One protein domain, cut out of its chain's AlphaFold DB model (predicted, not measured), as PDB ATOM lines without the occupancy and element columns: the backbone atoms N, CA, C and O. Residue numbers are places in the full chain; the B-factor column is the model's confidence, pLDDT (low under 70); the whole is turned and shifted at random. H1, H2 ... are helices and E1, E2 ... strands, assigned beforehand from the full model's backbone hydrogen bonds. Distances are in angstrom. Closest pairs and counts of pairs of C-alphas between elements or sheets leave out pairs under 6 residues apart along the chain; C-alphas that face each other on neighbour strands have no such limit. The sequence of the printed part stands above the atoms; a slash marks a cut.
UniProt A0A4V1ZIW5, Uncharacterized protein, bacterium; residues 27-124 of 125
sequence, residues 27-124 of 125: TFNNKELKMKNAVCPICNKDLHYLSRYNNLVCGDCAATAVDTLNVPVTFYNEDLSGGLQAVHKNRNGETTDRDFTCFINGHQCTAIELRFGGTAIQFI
ATOM      1  N   THR A  27     -34.092 -15.319   8.191       46.12
ATOM      2  CA  THR A  27     -34.087 -16.644   8.813       46.12
ATOM      3  C   THR A  27     -33.057 -17.516   8.114       46.12
ATOM      4  O   THR A  27     -33.168 -17.737   6.914       46.12
ATOM      5  N   PHE A  28     -32.083 -18.039   8.860       50.50
ATOM      6  CA  PHE A  28     -31.153 -19.058   8.363       50.50
ATOM      7  C   PHE A  28     -31.368 -20.335   9.175       50.50
ATOM      8  O   PHE A  28     -31.342 -20.282  10.406       50.50
ATOM      9  N   ASN A  29     -31.641 -21.465   8.516       47.97
ATOM     10  CA  ASN A  29     -32.000 -22.735   9.170       47.97
ATOM     11  C   ASN A  29     -33.080 -22.585  10.263       47.97
ATOM     12  O   ASN A  29     -32.904 -23.047  11.391       47.97
ATOM     13  N   ASN A  30     -34.185 -21.895   9.952       54.00
ATOM     14  CA  ASN A  30     -35.299 -21.625  10.878       54.00
ATOM     15  C   ASN A  30     -34.924 -20.845  12.154       54.00
ATOM     16  O   ASN A  30     -35.679 -20.843  13.126       54.00
ATOM     17  N   LYS A  31     -33.771 -20.164  12.170       53.78
ATOM     18  CA  LYS A  31     -33.340 -19.318  13.284       53.78
ATOM     19  C   LYS A  31     -33.432 -17.848  12.891       53.78
ATOM     20  O   LYS A  31     -32.794 -17.429  11.926       53.78
ATOM     21  N   GLU A  32     -34.204 -17.070  13.649       58.62
ATOM     22  CA  GLU A  32     -34.268 -15.615  13.480       58.62
ATOM     23  C   GLU A  32     -32.900 -14.992  13.771       58.62
ATOM     24  O   GLU A  32     -32.332 -15.131  14.862       58.62
ATOM     25  N   LEU A  33     -32.354 -14.295  12.779       61.91
ATOM     26  CA  LEU A  33     -31.127 -13.536  12.920       61.91
ATOM     27  C   LEU A  33     -31.466 -12.134  13.427       61.91
ATOM     28  O   LEU A  33     -32.103 -11.337  12.741       61.91
ATOM     29  N   LYS A  34     -31.026 -11.812  14.648       64.06
ATOM     30  CA  LYS A  34     -31.207 -10.473  15.213       64.06
ATOM     31  C   LYS A  34     -30.227  -9.499  14.565       64.06
ATOM     32  O   LYS A  34     -29.048  -9.464  14.934       64.06
ATOM     33  N   MET A  35     -30.732  -8.718  13.622       66.62
ATOM     34  CA  MET A  35     -30.025  -7.594  13.021       66.62
ATOM     35  C   MET A  35     -29.905  -6.426  14.002       66.62
ATOM     36  O   MET A  35     -30.764  -6.212  14.859       66.62
ATOM     37  N   LYS A  36     -28.800  -5.694  13.905       68.50
ATOM     38  CA  LYS A  36     -28.523  -4.487  14.671       68.50
ATOM     39  C   LYS A  36     -28.203  -3.373  13.686       68.50
ATOM     40  O   LYS A  36     -27.292  -3.521  12.875       68.50
ATOM     41  N   ASN A  37     -28.934  -2.271  13.813       73.81
ATOM     42  CA  ASN A  37     -28.549  -1.008  13.202       73.81
ATOM     43  C   ASN A  37     -27.386  -0.447  14.018       73.81
ATOM     44  O   ASN A  37     -27.458  -0.343  15.249       73.81
ATOM     45  N   ALA A  38     -26.296  -0.154  13.338       80.31
ATOM     46  CA  ALA A  38     -25.091   0.420  13.897       80.31
ATOM     47  C   ALA A  38     -24.550   1.463  12.924       80.31
ATOM     48  O   ALA A  38     -25.040   1.596  11.811       80.31
ATOM     49  N   VAL A  39     -23.524   2.188  13.345       88.06
ATOM     50  CA  VAL A  39     -22.782   3.093  12.472       88.06
ATOM     51  C   VAL A  39     -21.347   2.609  12.378       88.06
ATOM     52  O   VAL A  39     -20.807   2.045  13.336       88.06
ATOM     53  N   CYS A  40     -20.725   2.817  11.223       88.62
ATOM     54  CA  CYS A  40     -19.305   2.578  11.059       88.62
ATOM     55  C   CYS A  40     -18.531   3.501  12.011       88.62
ATOM     56  O   CYS A  40     -18.703   4.716  11.928       88.62
ATOM     57  N   PRO A  41     -17.638   2.976  12.866       90.62
ATOM     58  CA  PRO A  41     -16.906   3.791  13.838       90.62
ATOM     59  C   PRO A  41     -15.882   4.747  13.203       90.62
ATOM     60  O   PRO A  41     -15.316   5.573  13.910       90.62
ATOM     61  N   ILE A  42     -15.633   4.634  11.893       91.25
ATOM     62  CA  ILE A  42     -14.637   5.432  11.164       91.25
ATOM     63  C   ILE A  42     -15.297   6.547  10.350       91.25
ATOM     64  O   ILE A  42     -14.856   7.690  10.397       91.25
ATOM     65  N   CYS A  43     -16.344   6.226   9.586       91.38
ATOM     66  CA  CYS A  43     -16.990   7.175   8.670       91.38
ATOM     67  C   CYS A  43     -18.445   7.505   9.030       91.38
ATOM     68  O   CYS A  43     -19.087   8.256   8.303       91.38
ATOM     69  N   ASN A  44     -18.977   6.938  10.119       89.94
ATOM     70  CA  ASN A  44     -20.363   7.092  10.577       89.94
ATOM     71  C   ASN A  44     -21.446   6.668   9.569       89.94
ATOM     72  O   ASN A  44     -22.615   6.981   9.771       89.94
ATOM     73  N   LYS A  45     -21.089   5.931   8.510       86.69
ATOM     74  CA  LYS A  45     -22.063   5.333   7.588       86.69
ATOM     75  C   LYS A  45     -22.928   4.305   8.322       86.69
ATOM     76  O   LYS A  45     -22.398   3.529   9.117       86.69
ATOM     77  N   ASP A  46     -24.221   4.276   8.019       82.62
ATOM     78  CA  ASP A  46     -25.138   3.281   8.569       82.62
ATOM     79  C   ASP A  46     -24.732   1.857   8.171       82.62
ATOM     80  O   ASP A  46     -24.337   1.572   7.039       82.62
ATOM     81  N   LEU A  47     -24.808   0.960   9.148       79.19
ATOM     82  CA  LEU A  47     -24.469  -0.445   9.044       79.19
ATOM     83  C   LEU A  47     -25.615  -1.301   9.563       79.19
ATOM     84  O   LEU A  47     -26.170  -1.064  10.637       79.19
ATOM     85  N   HIS A  48     -25.879  -2.379   8.836       74.25
ATOM     86  CA  HIS A  48     -26.829  -3.405   9.226       74.25
ATOM     87  C   HIS A  48     -26.077  -4.729   9.309       74.25
ATOM     88  O   HIS A  48     -25.694  -5.299   8.293       74.25
ATOM     89  N   TYR A  49     -25.842  -5.229  10.522       71.44
ATOM     90  CA  TYR A  49     -25.149  -6.506  10.716       71.44
ATOM     91  C   TYR A  49     -25.775  -7.337  11.838       71.44
ATOM     92  O   TYR A  49     -26.607  -6.866  12.617       71.44
ATOM     93  N   LEU A  50     -25.369  -8.604  11.947       67.75
ATOM     94  CA  LEU A  50     -25.813  -9.496  13.018       67.75
ATOM     95  C   LEU A  50     -25.360  -8.976  14.386       67.75
ATOM     96  O   LEU A  50     -24.167  -8.799  14.616       67.75
ATOM     97  N   SER A  51     -26.292  -8.819  15.332       64.94
ATOM     98  CA  SER A  51     -26.053  -8.180  16.643       64.94
ATOM     99  C   SER A  51     -24.921  -8.776  17.490       64.94
ATOM    100  O   SER A  51     -24.468  -8.142  18.441       64.94
ATOM    101  N   ARG A  52     -24.466  -9.987  17.158       72.06
ATOM    102  CA  ARG A  52     -23.344 -10.668  17.815       72.06
ATOM    103  C   ARG A  52     -21.973 -10.072  17.491       72.06
ATOM    104  O   ARG A  52     -21.016 -10.381  18.191       72.06
ATOM    105  N   TYR A  53     -21.874  -9.270  16.439       73.00
ATOM    106  CA  TYR A  53     -20.667  -8.536  16.093       73.00
ATOM    107  C   TYR A  53     -20.837  -7.091  16.544       73.00
ATOM    108  O   TYR A  53     -21.913  -6.523  16.413       73.00
ATOM    109  N   ASN A  54     -19.807  -6.494  17.131       77.44
ATOM    110  CA  ASN A  54     -19.837  -5.100  17.567       77.44
ATOM    111  C   ASN A  54     -18.670  -4.356  16.924       77.44
ATOM    112  O   ASN A  54     -17.626  -4.957  16.708       77.44
ATOM    113  N   ASN A  55     -18.827  -3.055  16.678       86.12
ATOM    114  CA  ASN A  55     -17.777  -2.187  16.132       86.12
ATOM    115  C   ASN A  55     -17.244  -2.644  14.759       86.12
ATOM    116  O   ASN A  55     -16.052  -2.508  14.491       86.12
ATOM    117  N   LEU A  56     -18.102  -3.210  13.906       89.44
ATOM    118  CA  LEU A  56     -17.693  -3.550  12.546       89.44
ATOM    119  C   LEU A  56     -17.439  -2.284  11.728       89.44
ATOM    120  O   LEU A  56     -18.136  -1.277  11.866       89.44
ATOM    121  N   VAL A  57     -16.437  -2.366  10.868       90.06
ATOM    122  CA  VAL A  57     -16.091  -1.331   9.902       90.06
ATOM    123  C   VAL A  57     -16.856  -1.596   8.602       90.06
ATOM    124  O   VAL A  57     -17.040  -2.751   8.216       90.06
ATOM    125  N   CYS A  58     -17.347  -0.541   7.939       88.56
ATOM    126  CA  CYS A  58     -18.011  -0.694   6.645       88.56
ATOM    127  C   CYS A  58     -17.010  -1.173   5.593       88.56
ATOM    128  O   CYS A  58     -15.810  -0.925   5.712       88.56
ATOM    129  N   GLY A  59     -17.493  -1.818   4.538       85.69
ATOM    130  CA  GLY A  59     -16.581  -2.352   3.540       85.69
ATOM    131  C   GLY A  59     -15.800  -1.291   2.749       85.69
ATOM    132  O   GLY A  59     -14.662  -1.555   2.380       85.69
ATOM    133  N   ASP A  60     -16.326  -0.068   2.593       88.38
ATOM    134  CA  ASP A  60     -15.564   1.041   1.991       88.38
ATOM    135  C   ASP A  60     -14.333   1.398   2.831       88.38
ATOM    136  O   ASP A  60     -13.232   1.551   2.311       88.38
ATOM    137  N   CYS A  61     -14.505   1.503   4.151       91.12
ATOM    138  CA  CYS A  61     -13.394   1.737   5.064       91.12
ATOM    139  C   CYS A  61     -12.463   0.517   5.109       91.12
ATOM    140  O   CYS A  61     -11.246   0.687   5.108       91.12
ATOM    141  N   ALA A  62     -13.011  -0.701   5.085       92.00
ATOM    142  CA  ALA A  62     -12.214  -1.924   5.057       92.00
ATOM    143  C   ALA A  62     -11.313  -2.016   3.813       92.00
ATOM    144  O   ALA A  62     -10.175  -2.457   3.924       92.00
ATOM    145  N   ALA A  63     -11.771  -1.528   2.655       91.00
ATOM    146  CA  ALA A  63     -10.985  -1.480   1.420       91.00
ATOM    147  C   ALA A  63      -9.785  -0.514   1.482       91.00
ATOM    148  O   ALA A  63      -8.898  -0.571   0.632       91.00
ATOM    149  N   THR A  64      -9.750   0.373   2.480       94.31
ATOM    150  CA  THR A  64      -8.644   1.316   2.719       94.31
ATOM    151  C   THR A  64      -7.692   0.861   3.826       94.31
ATOM    152  O   THR A  64      -6.840   1.636   4.256       94.31
ATOM    153  N   ALA A  65      -7.839  -0.378   4.307       95.88
ATOM    154  CA  ALA A  65      -6.990  -0.931   5.349       95.88
ATOM    155  C   ALA A  65      -5.532  -1.054   4.895       95.88
ATOM    156  O   ALA A  65      -5.231  -1.513   3.790       95.88
ATOM    157  N   VAL A  66      -4.625  -0.672   5.790       96.81
ATOM    158  CA  VAL A  66      -3.179  -0.815   5.615       96.81
ATOM    159  C   VAL A  66      -2.541  -1.498   6.823       96.81
ATOM    160  O   VAL A  66      -3.109  -1.503   7.913       96.81
ATOM    161  N   ASP A  67      -1.364  -2.083   6.645       95.38
ATOM    162  CA  ASP A  67      -0.547  -2.615   7.736       95.38
ATOM    163  C   ASP A  67       0.199  -1.499   8.507       95.38
ATOM    164  O   ASP A  67       0.016  -0.300   8.275       95.38
ATOM    165  N   THR A  68       1.081  -1.891   9.431       93.50
ATOM    166  CA  THR A  68       1.927  -0.957  10.203       93.50
ATOM    167  C   THR A  68       2.913  -0.148   9.346       93.50
ATOM    168  O   THR A  68       3.421   0.878   9.799       93.50
ATOM    169  N   LEU A  69       3.183  -0.585   8.116       93.69
ATOM    170  CA  LEU A  69       4.094   0.038   7.159       93.69
ATOM    171  C   LEU A  69       3.350   0.848   6.081       93.69
ATOM    172  O   LEU A  69       3.982   1.343   5.147       93.69
ATOM    173  N   ASN A  70       2.034   1.042   6.228       94.75
ATOM    174  CA  ASN A  70       1.143   1.665   5.241       94.75
ATOM    175  C   ASN A  70       1.043   0.896   3.908       94.75
ATOM    176  O   ASN A  70       0.767   1.488   2.861       94.75
ATOM    177  N   VAL A  71       1.261  -0.417   3.930       95.50
ATOM    178  CA  VAL A  71       1.027  -1.304   2.789       95.50
ATOM    179  C   VAL A  71      -0.447  -1.721   2.783       95.50
ATOM    180  O   VAL A  71      -0.944  -2.154   3.821       95.50
ATOM    181  N   PRO A  72      -1.166  -1.616   1.649       96.19
ATOM    182  CA  PRO A  72      -2.545  -2.090   1.548       96.19
ATOM    183  C   PRO A  72      -2.677  -3.558   1.949       96.19
ATOM    184  O   PRO A  72      -1.950  -4.405   1.424       96.19
ATOM    185  N   VAL A  73      -3.634  -3.851   2.830       96.31
ATOM    186  CA  VAL A  73      -3.907  -5.204   3.326       96.31
ATOM    187  C   VAL A  73      -5.366  -5.583   3.091       96.31
ATOM    188  O   VAL A  73      -6.275  -4.763   3.215       96.31
ATOM    189  N   THR A  74      -5.614  -6.834   2.723       93.56
ATOM    190  CA  THR A  74      -6.963  -7.398   2.602       93.56
ATOM    191  C   THR A  74      -7.020  -8.769   3.259       93.56
ATOM    192  O   THR A  74      -6.026  -9.489   3.282       93.56
ATOM    193  N   PHE A  75      -8.179  -9.127   3.809       92.44
ATOM    194  CA  PHE A  75      -8.348 -10.340   4.603       92.44
ATOM    195  C   PHE A  75      -9.318 -11.310   3.946       92.44
ATOM    196  O   PHE A  75     -10.447 -10.939   3.616       92.44
ATOM    197  N   TYR A  76      -8.897 -12.562   3.825       86.31
ATOM    198  CA  TYR A  76      -9.665 -13.623   3.181       86.31
ATOM    199  C   TYR A  76      -9.682 -14.875   4.042       86.31
ATOM    200  O   TYR A  76      -8.838 -15.044   4.925       86.31
ATOM    201  N   ASN A  77     -10.635 -15.759   3.759       85.06
ATOM    202  CA  ASN A  77     -10.595 -17.091   4.335       85.06
ATOM    203  C   ASN A  77      -9.490 -17.917   3.662       85.06
ATOM    204  O   ASN A  77      -9.347 -17.851   2.440       85.06
ATOM    205  N   GLU A  78      -8.727 -18.680   4.447       84.38
ATOM    206  CA  GLU A  78      -7.683 -19.575   3.921       84.38
ATOM    207  C   GLU A  78      -8.303 -20.689   3.069       84.38
ATOM    208  O   GLU A  78      -7.830 -20.970   1.967       84.38
ATOM    209  N   ASP A  79      -9.386 -21.300   3.556       78.62
ATOM    210  CA  ASP A  79     -10.111 -22.342   2.839       78.62
ATOM    211  C   ASP A  79     -11.615 -22.382   3.189       78.62
ATOM    212  O   ASP A  79     -12.152 -21.539   3.913       78.62
ATOM    213  N   LEU A  80     -12.327 -23.369   2.628       70.06
ATOM    214  CA  LEU A  80     -13.764 -23.584   2.851       70.06
ATOM    215  C   LEU A  80     -14.100 -24.075   4.271       70.06
ATOM    216  O   LEU A  80     -15.256 -23.998   4.685       70.06
ATOM    217  N   SER A  81     -13.121 -24.616   4.996       73.44
ATOM    218  CA  SER A  81     -13.251 -25.047   6.391       73.44
ATOM    219  C   SER A  81     -12.993 -23.917   7.392       73.44
ATOM    220  O   SER A  81     -13.408 -24.029   8.548       73.44
ATOM    221  N   GLY A  82     -12.393 -22.819   6.929       74.62
ATOM    222  CA  GLY A  82     -12.218 -21.571   7.655       74.62
ATOM    223  C   GLY A  82     -10.774 -21.086   7.632       74.62
ATOM    224  O   GLY A  82     -10.017 -21.357   6.699       74.62
ATOM    225  N   GLY A  83     -10.397 -20.358   8.678       83.25
ATOM    226  CA  GLY A  83      -9.068 -19.769   8.800       83.25
ATOM    227  C   GLY A  83      -9.002 -18.408   8.124       83.25
ATOM    228  O   GLY A  83      -9.702 -18.145   7.155       83.25
ATOM    229  N   LEU A  84      -8.164 -17.527   8.660       88.19
ATOM    230  CA  LEU A  84      -8.047 -16.142   8.225       88.19
ATOM    231  C   LEU A  84      -6.626 -15.897   7.724       88.19
ATOM    232  O   LEU A  84      -5.664 -16.279   8.388       88.19
ATOM    233  N   GLN A  85      -6.502 -15.233   6.582       93.25
ATOM    234  CA  GLN A  85      -5.225 -14.837   6.003       93.25
ATOM    235  C   GLN A  85      -5.228 -13.349   5.690       93.25
ATOM    236  O   GLN A  85      -6.192 -12.823   5.130       93.25
ATOM    237  N   ALA A  86      -4.124 -12.689   6.028       94.50
ATOM    238  CA  ALA A  86      -3.840 -11.335   5.588       94.50
ATOM    239  C   ALA A  86      -3.039 -11.383   4.285       94.50
ATOM    240  O   ALA A  86      -2.078 -12.143   4.166       94.50
ATOM    241  N   VAL A  87      -3.444 -10.575   3.310       94.62
ATOM    242  CA  VAL A  87      -2.779 -10.421   2.017       94.62
ATOM    243  C   VAL A  87      -2.350  -8.972   1.880       94.62
ATOM    244  O   VAL A  87      -3.186  -8.074   1.799       94.62
ATOM    245  N   HIS A  88      -1.043  -8.754   1.836       95.06
ATOM    246  CA  HIS A  88      -0.422  -7.442   1.717       95.06
ATOM    247  C   HIS A  88       0.009  -7.207   0.280       95.06
ATOM    248  O   HIS A  88       0.768  -7.996  -0.287       95.06
ATOM    249  N   LYS A  89      -0.440  -6.102  -0.311       93.25
ATOM    250  CA  LYS A  89      -0.125  -5.744  -1.692       93.25
ATOM    251  C   LYS A  89       0.976  -4.697  -1.731       93.25
ATOM    252  O   LYS A  89       0.727  -3.499  -1.606       93.25
ATOM    253  N   ASN A  90       2.206  -5.153  -1.934       89.56
ATOM    254  CA  ASN A  90       3.380  -4.294  -2.028       89.56
ATOM    255  C   ASN A  90       3.834  -4.119  -3.494       89.56
ATOM    256  O   ASN A  90       3.260  -4.673  -4.432       89.56
ATOM    257  N   ARG A  91       4.882  -3.317  -3.718       87.94
ATOM    258  CA  ARG A  91       5.423  -3.063  -5.069       87.94
ATOM    259  C   ARG A  91       6.040  -4.308  -5.726       87.94
ATOM    260  O   ARG A  91       6.105  -4.375  -6.949       87.94
ATOM    261  N   ASN A  92       6.504  -5.259  -4.924       88.81
ATOM    262  CA  ASN A  92       7.178  -6.482  -5.359       88.81
ATOM    263  C   ASN A  92       6.204  -7.660  -5.538       88.81
ATOM    264  O   ASN A  92       6.643  -8.751  -5.895       88.81
ATOM    265  N   GLY A  93       4.906  -7.447  -5.301       90.56
ATOM    266  CA  GLY A  93       3.865  -8.460  -5.406       90.56
ATOM    267  C   GLY A  93       3.022  -8.554  -4.138       90.56
ATOM    268  O   GLY A  93       2.884  -7.593  -3.380       90.56
ATOM    269  N   GLU A  94       2.442  -9.728  -3.932       93.88
ATOM    270  CA  GLU A  94       1.602 -10.026  -2.778       93.88
ATOM    271  C   GLU A  94       2.375 -10.892  -1.784       93.88
ATOM    272  O   GLU A  94       3.080 -11.829  -2.165       93.88
ATOM    273  N   THR A  95       2.260 -10.560  -0.503       94.19
ATOM    274  CA  THR A  95       2.790 -11.362   0.603       94.19
ATOM    275  C   THR A  95       1.660 -11.709   1.548       94.19
ATOM    276  O   THR A  95       0.753 -10.901   1.737       94.19
ATOM    277  N   THR A  96       1.711 -12.892   2.153       93.94
ATOM    278  CA  THR A  96       0.666 -13.347   3.067       93.94
ATOM    279  C   THR A  96       1.223 -13.708   4.431       93.94
ATOM    280  O   THR A  96       2.345 -14.206   4.549       93.94
ATOM    281  N   ASP A  97       0.432 -13.447   5.465       93.44
ATOM    282  CA  ASP A  97       0.738 -13.829   6.839       93.44
ATOM    283  C   ASP A  97      -0.551 -14.024   7.662       93.44
ATOM    284  O   ASP A  97      -1.656 -14.141   7.121       93.44
ATOM    285  N   ARG A  98      -0.382 -14.126   8.986       92.62
ATOM    286  CA  ARG A  98      -1.463 -14.261   9.971       92.62
ATOM    287  C   ARG A  98      -1.491 -13.112  10.982       92.62
ATOM    288  O   ARG A  98      -1.950 -13.308  12.107       92.62
ATOM    289  N   ASP A  99      -0.974 -11.939  10.616       93.06
ATOM    290  CA  ASP A  99      -1.212 -10.719  11.382       93.06
ATOM    291  C   ASP A  99      -2.511 -10.073  10.899       93.06
ATOM    292  O   ASP A  99      -2.645  -9.603   9.773       93.06
ATOM    293  N   PHE A 100      -3.503 -10.072  11.779       95.12
ATOM    294  CA  PHE A 100      -4.825  -9.534  11.484       95.12
ATOM    295  C   PHE A 100      -4.973  -8.078  11.910       95.12
ATOM    296  O   PHE A 100      -6.075  -7.534  11.856       95.12
ATOM    297  N   THR A 101      -3.894  -7.444  12.363       96.19
ATOM    298  CA  THR A 101      -3.878  -6.028  12.717       96.19
ATOM    299  C   THR A 101      -3.820  -5.179  11.454       96.19
ATOM    300  O   THR A 101      -3.007  -5.407  10.565       96.19
ATOM    301  N   CYS A 102      -4.664  -4.158  11.384       96.69
ATOM    302  CA  CYS A 102      -4.623  -3.171  10.313       96.69
ATOM    303  C   CYS A 102      -4.963  -1.781  10.837       96.69
ATOM    304  O   CYS A 102      -5.418  -1.606  11.968       96.69
ATOM    305  N   PHE A 103      -4.749  -0.786   9.990       97.31
ATOM    306  CA  PHE A 103      -5.034   0.607  10.259       97.31
ATOM    307  C   PHE A 103      -5.908   1.167   9.149       97.31
ATOM    308  O   PHE A 103      -5.661   0.941   7.968       97.31
ATOM    309  N   ILE A 104      -6.936   1.912   9.534       96.44
ATOM    310  CA  ILE A 104      -7.829   2.603   8.606       96.44
ATOM    311  C   ILE A 104      -7.966   4.035   9.105       96.44
ATOM    312  O   ILE A 104      -8.370   4.257  10.245       96.44
ATOM    313  N   ASN A 105      -7.606   5.016   8.275       93.25
ATOM    314  CA  ASN A 105      -7.554   6.433   8.663       93.25
ATOM    315  C   ASN A 105      -6.764   6.681   9.969       93.25
ATOM    316  O   ASN A 105      -7.123   7.543  10.767       93.25
ATOM    317  N   GLY A 106      -5.706   5.899  10.211       93.25
ATOM    318  CA  GLY A 106      -4.887   5.967  11.430       93.25
ATOM    319  C   GLY A 106      -5.485   5.270  12.660       93.25
ATOM    320  O   GLY A 106      -4.833   5.226  13.701       93.25
ATOM    321  N   HIS A 107      -6.684   4.695  12.563       95.31
ATOM    322  CA  HIS A 107      -7.292   3.924  13.642       95.31
ATOM    323  C   HIS A 107      -6.911   2.451  13.573       95.31
ATOM    324  O   HIS A 107      -7.065   1.820  12.526       95.31
ATOM    325  N   GLN A 108      -6.484   1.892  14.704       96.25
ATOM    326  CA  GLN A 108      -6.168   0.474  14.808       96.25
ATOM    327  C   GLN A 108      -7.443  -0.377  14.744       96.25
ATOM    328  O   GLN A 108      -8.432  -0.140  15.440       96.25
ATOM    329  N   CYS A 109      -7.400  -1.397  13.902       96.56
ATOM    330  CA  CYS A 109      -8.470  -2.347  13.669       96.56
ATOM    331  C   CYS A 109      -7.905  -3.772  13.640       96.56
ATOM    332  O   CYS A 109      -6.693  -3.984  13.554       96.56
ATOM    333  N   THR A 110      -8.792  -4.760  13.702       95.62
ATOM    334  CA  THR A 110      -8.429  -6.170  13.585       95.62
ATOM    335  C   THR A 110      -9.404  -6.927  12.700       95.62
ATOM    336  O   THR A 110     -10.613  -6.704  12.771       95.62
ATOM    337  N   ALA A 111      -8.891  -7.808  11.849       93.44
ATOM    338  CA  ALA A 111      -9.719  -8.690  11.053       93.44
ATOM    339  C   ALA A 111     -10.210  -9.884  11.879       93.44
ATOM    340  O   ALA A 111      -9.492 -10.437  12.711       93.44
ATOM    341  N   ILE A 112     -11.456 -10.277  11.639       90.06
ATOM    342  CA  ILE A 112     -12.118 -11.392  12.305       90.06
ATOM    343  C   ILE A 112     -12.780 -12.296  11.274       90.06
ATOM    344  O   ILE A 112     -13.332 -11.834  10.272       90.06
ATOM    345  N   GLU A 113     -12.777 -13.591  11.560       87.50
ATOM    346  CA  GLU A 113     -13.552 -14.562  10.802       87.50
ATOM    347  C   GLU A 113     -15.021 -14.531  11.248       87.50
ATOM    348  O   GLU A 113     -15.360 -14.515  12.444       87.50
ATOM    349  N   LEU A 114     -15.924 -14.507  10.274       82.19
ATOM    350  CA  LEU A 114     -17.349 -14.589  10.526       82.19
ATOM    351  C   LEU A 114     -17.799 -16.049  10.617       82.19
ATOM    352  O   LEU A 114     -17.265 -16.956   9.989       82.19
ATOM    353  N   ARG A 115     -18.849 -16.293  11.406       71.06
ATOM    354  CA  ARG A 115     -19.499 -17.604  11.410       71.06
ATOM    355  C   ARG A 115     -20.230 -17.742  10.084       71.06
ATOM    356  O   ARG A 115     -20.931 -16.804   9.719       71.06
ATOM    357  N   PHE A 116     -20.140 -18.931   9.490       69.19
ATOM    358  CA  PHE A 116     -20.671 -19.273   8.162       69.19
ATOM    359  C   PHE A 116     -19.802 -18.807   6.987       69.19
ATOM    360  O   PHE A 116     -20.282 -18.755   5.861       69.19
ATOM    361  N   GLY A 117     -18.518 -18.538   7.245       67.12
ATOM    362  CA  GLY A 117     -17.592 -18.060   6.228       67.12
ATOM    363  C   GLY A 117     -17.685 -16.546   6.043       67.12
ATOM    364  O   GLY A 117     -18.680 -15.912   6.396       67.12
ATOM    365  N   GLY A 118     -16.609 -15.966   5.523       80.31
ATOM    366  CA  GLY A 118     -16.450 -14.526   5.362       80.31
ATOM    367  C   GLY A 118     -15.560 -13.899   6.430       80.31
ATOM    368  O   GLY A 118     -15.332 -14.446   7.509       80.31
ATOM    369  N   THR A 119     -15.077 -12.708   6.111       86.31
ATOM    370  CA  THR A 119     -14.168 -11.925   6.939       86.31
ATOM    371  C   THR A 119     -14.780 -10.554   7.192       86.31
ATOM    372  O   THR A 119     -15.576 -10.042   6.403       86.31
ATOM    373  N   ALA A 120     -14.446  -9.953   8.325       89.56
ATOM    374  CA  ALA A 120     -14.808  -8.575   8.620       89.56
ATOM    375  C   ALA A 120     -13.668  -7.877   9.349       89.56
ATOM    376  O   ALA A 120     -12.800  -8.530   9.918       89.56
ATOM    377  N   ILE A 121     -13.703  -6.548   9.375       92.75
ATOM    378  CA  ILE A 121     -12.786  -5.739  10.175       92.75
ATOM    379  C   ILE A 121     -13.552  -5.146  11.354       92.75
ATOM    380  O   ILE A 121     -14.635  -4.578  11.199       92.75
ATOM    381  N   GLN A 122     -12.974  -5.283  12.540       92.69
ATOM    382  CA  GLN A 122     -13.471  -4.743  13.790       92.69
ATOM    383  C   GLN A 122     -12.566  -3.607  14.267       92.69
ATOM    384  O   GLN A 122     -11.348  -3.744  14.341       92.69
ATOM    385  N   PHE A 123     -13.175  -2.485  14.629       93.06
ATOM    386  CA  PHE A 123     -12.474  -1.356  15.223       93.06
ATOM    387  C   PHE A 123     -12.074  -1.664  16.670       93.06
ATOM    388  O   PHE A 123     -12.915  -2.106  17.467       93.06
ATOM    389  N   ILE A 124     -10.814  -1.394  17.016       92.50
ATOM    390  CA  ILE A 124     -10.299  -1.520  18.382       92.50
ATOM    391  C   ILE A 124     -10.461  -0.164  19.077       92.50
ATOM    392  O   ILE A 124     -10.038   0.861  18.552       92.50
TER     393      ILE A 124
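AT A GLANCE: This is residues 27 to 124 of the 125 residues of an uncharacterized protein of bacterium (UniProt A0A4V1ZIW5). Two small, twisted three-stranded sheets, E4 E5 E6 and E7 E8 E9, form a sandwich, only partly face to face and with crossed strands, while the hairpin E2 E3 lies off to one side along the longest axis. Residues 27 to 32 stick out beyond that hairpin, and the one-turn helix H1 grazes the sheet E7 E8 E9. The printed part has 98 residues, mostly strand by class, in the order E1 E2 E3 H1 E4 E5 E6 E7 E8 E9; the sheets, in the orders named, are antiparallel. It is compact, with a radius of gyration of the C-alphas of 14.2 A, but flat in outline, spanning 47 by 33 by 17 A.

HOW THE PARTS SIT: E4, residues 73 to 79, E5, residues 82 to 90, and E6, residues 93 to 97, form a meander, each strand the antiparallel neighbour of the one before. N 76 and O 85 are 3.0 A apart, and N 88 and O 95 2.8 A, within hydrogen-bond range. This sheet is strongly twisted, up to 5.5 A off its best plane. E7, residues 101 to 104, E8, residues 107 to 113, and E9, residues 119 to 123, form a second meander, with N 102 and O 109 at 3.0 A and N 112 and O 120 at 2.8 A. The two sheets make a sandwich, two sheets face to face, their facing parts 10.6 A centre to centre and their strands at 45 degrees. The closest C-alphas of E4 and E9 are those of Tyr 76 and Thr 119, 6.1 A apart; those of E5 and E8 are Leu 84 and Glu 113, 6.3 A. E6 is apart from E7, E8 and E9. H1, residues 59 to 62, only grazes the second sheet; its closest C-alpha pair with E9 is Ala 62 and Ile 121, 6.4 A. H1 is too short for any O i to N i+4 pair. E2, residues 35 to 39, and E3, residues 46 to 50, form a hairpin, with N 36 and O 49 at 2.8 A; both are apart from E4 to E9. E1, residues 31 to 33, pairs with no named strand and runs on into E2 at 14 degrees.

IN THESE COORDINATES: C-alpha 31, where E1 begins, is at (-33.340, -19.318, 13.284). E5, the longest strand, spans 25.2 A, from C-alpha 82 at (-12.218, -21.571, 7.655). E8 spans 19.7 A and E4 18.2 A. E9 ends with C-alpha 123 at (-12.474, -1.356, 15.223).

THE WHOLE: The C-alphas of Asn 30 and Asn 92, the two farthest apart, are 47.9 A apart. The printed part has no cut and no long link. Mean pLDDT of the printed part is 84.8; residues 27 to 36, 50 to 51 and 116 to 117 are under 70.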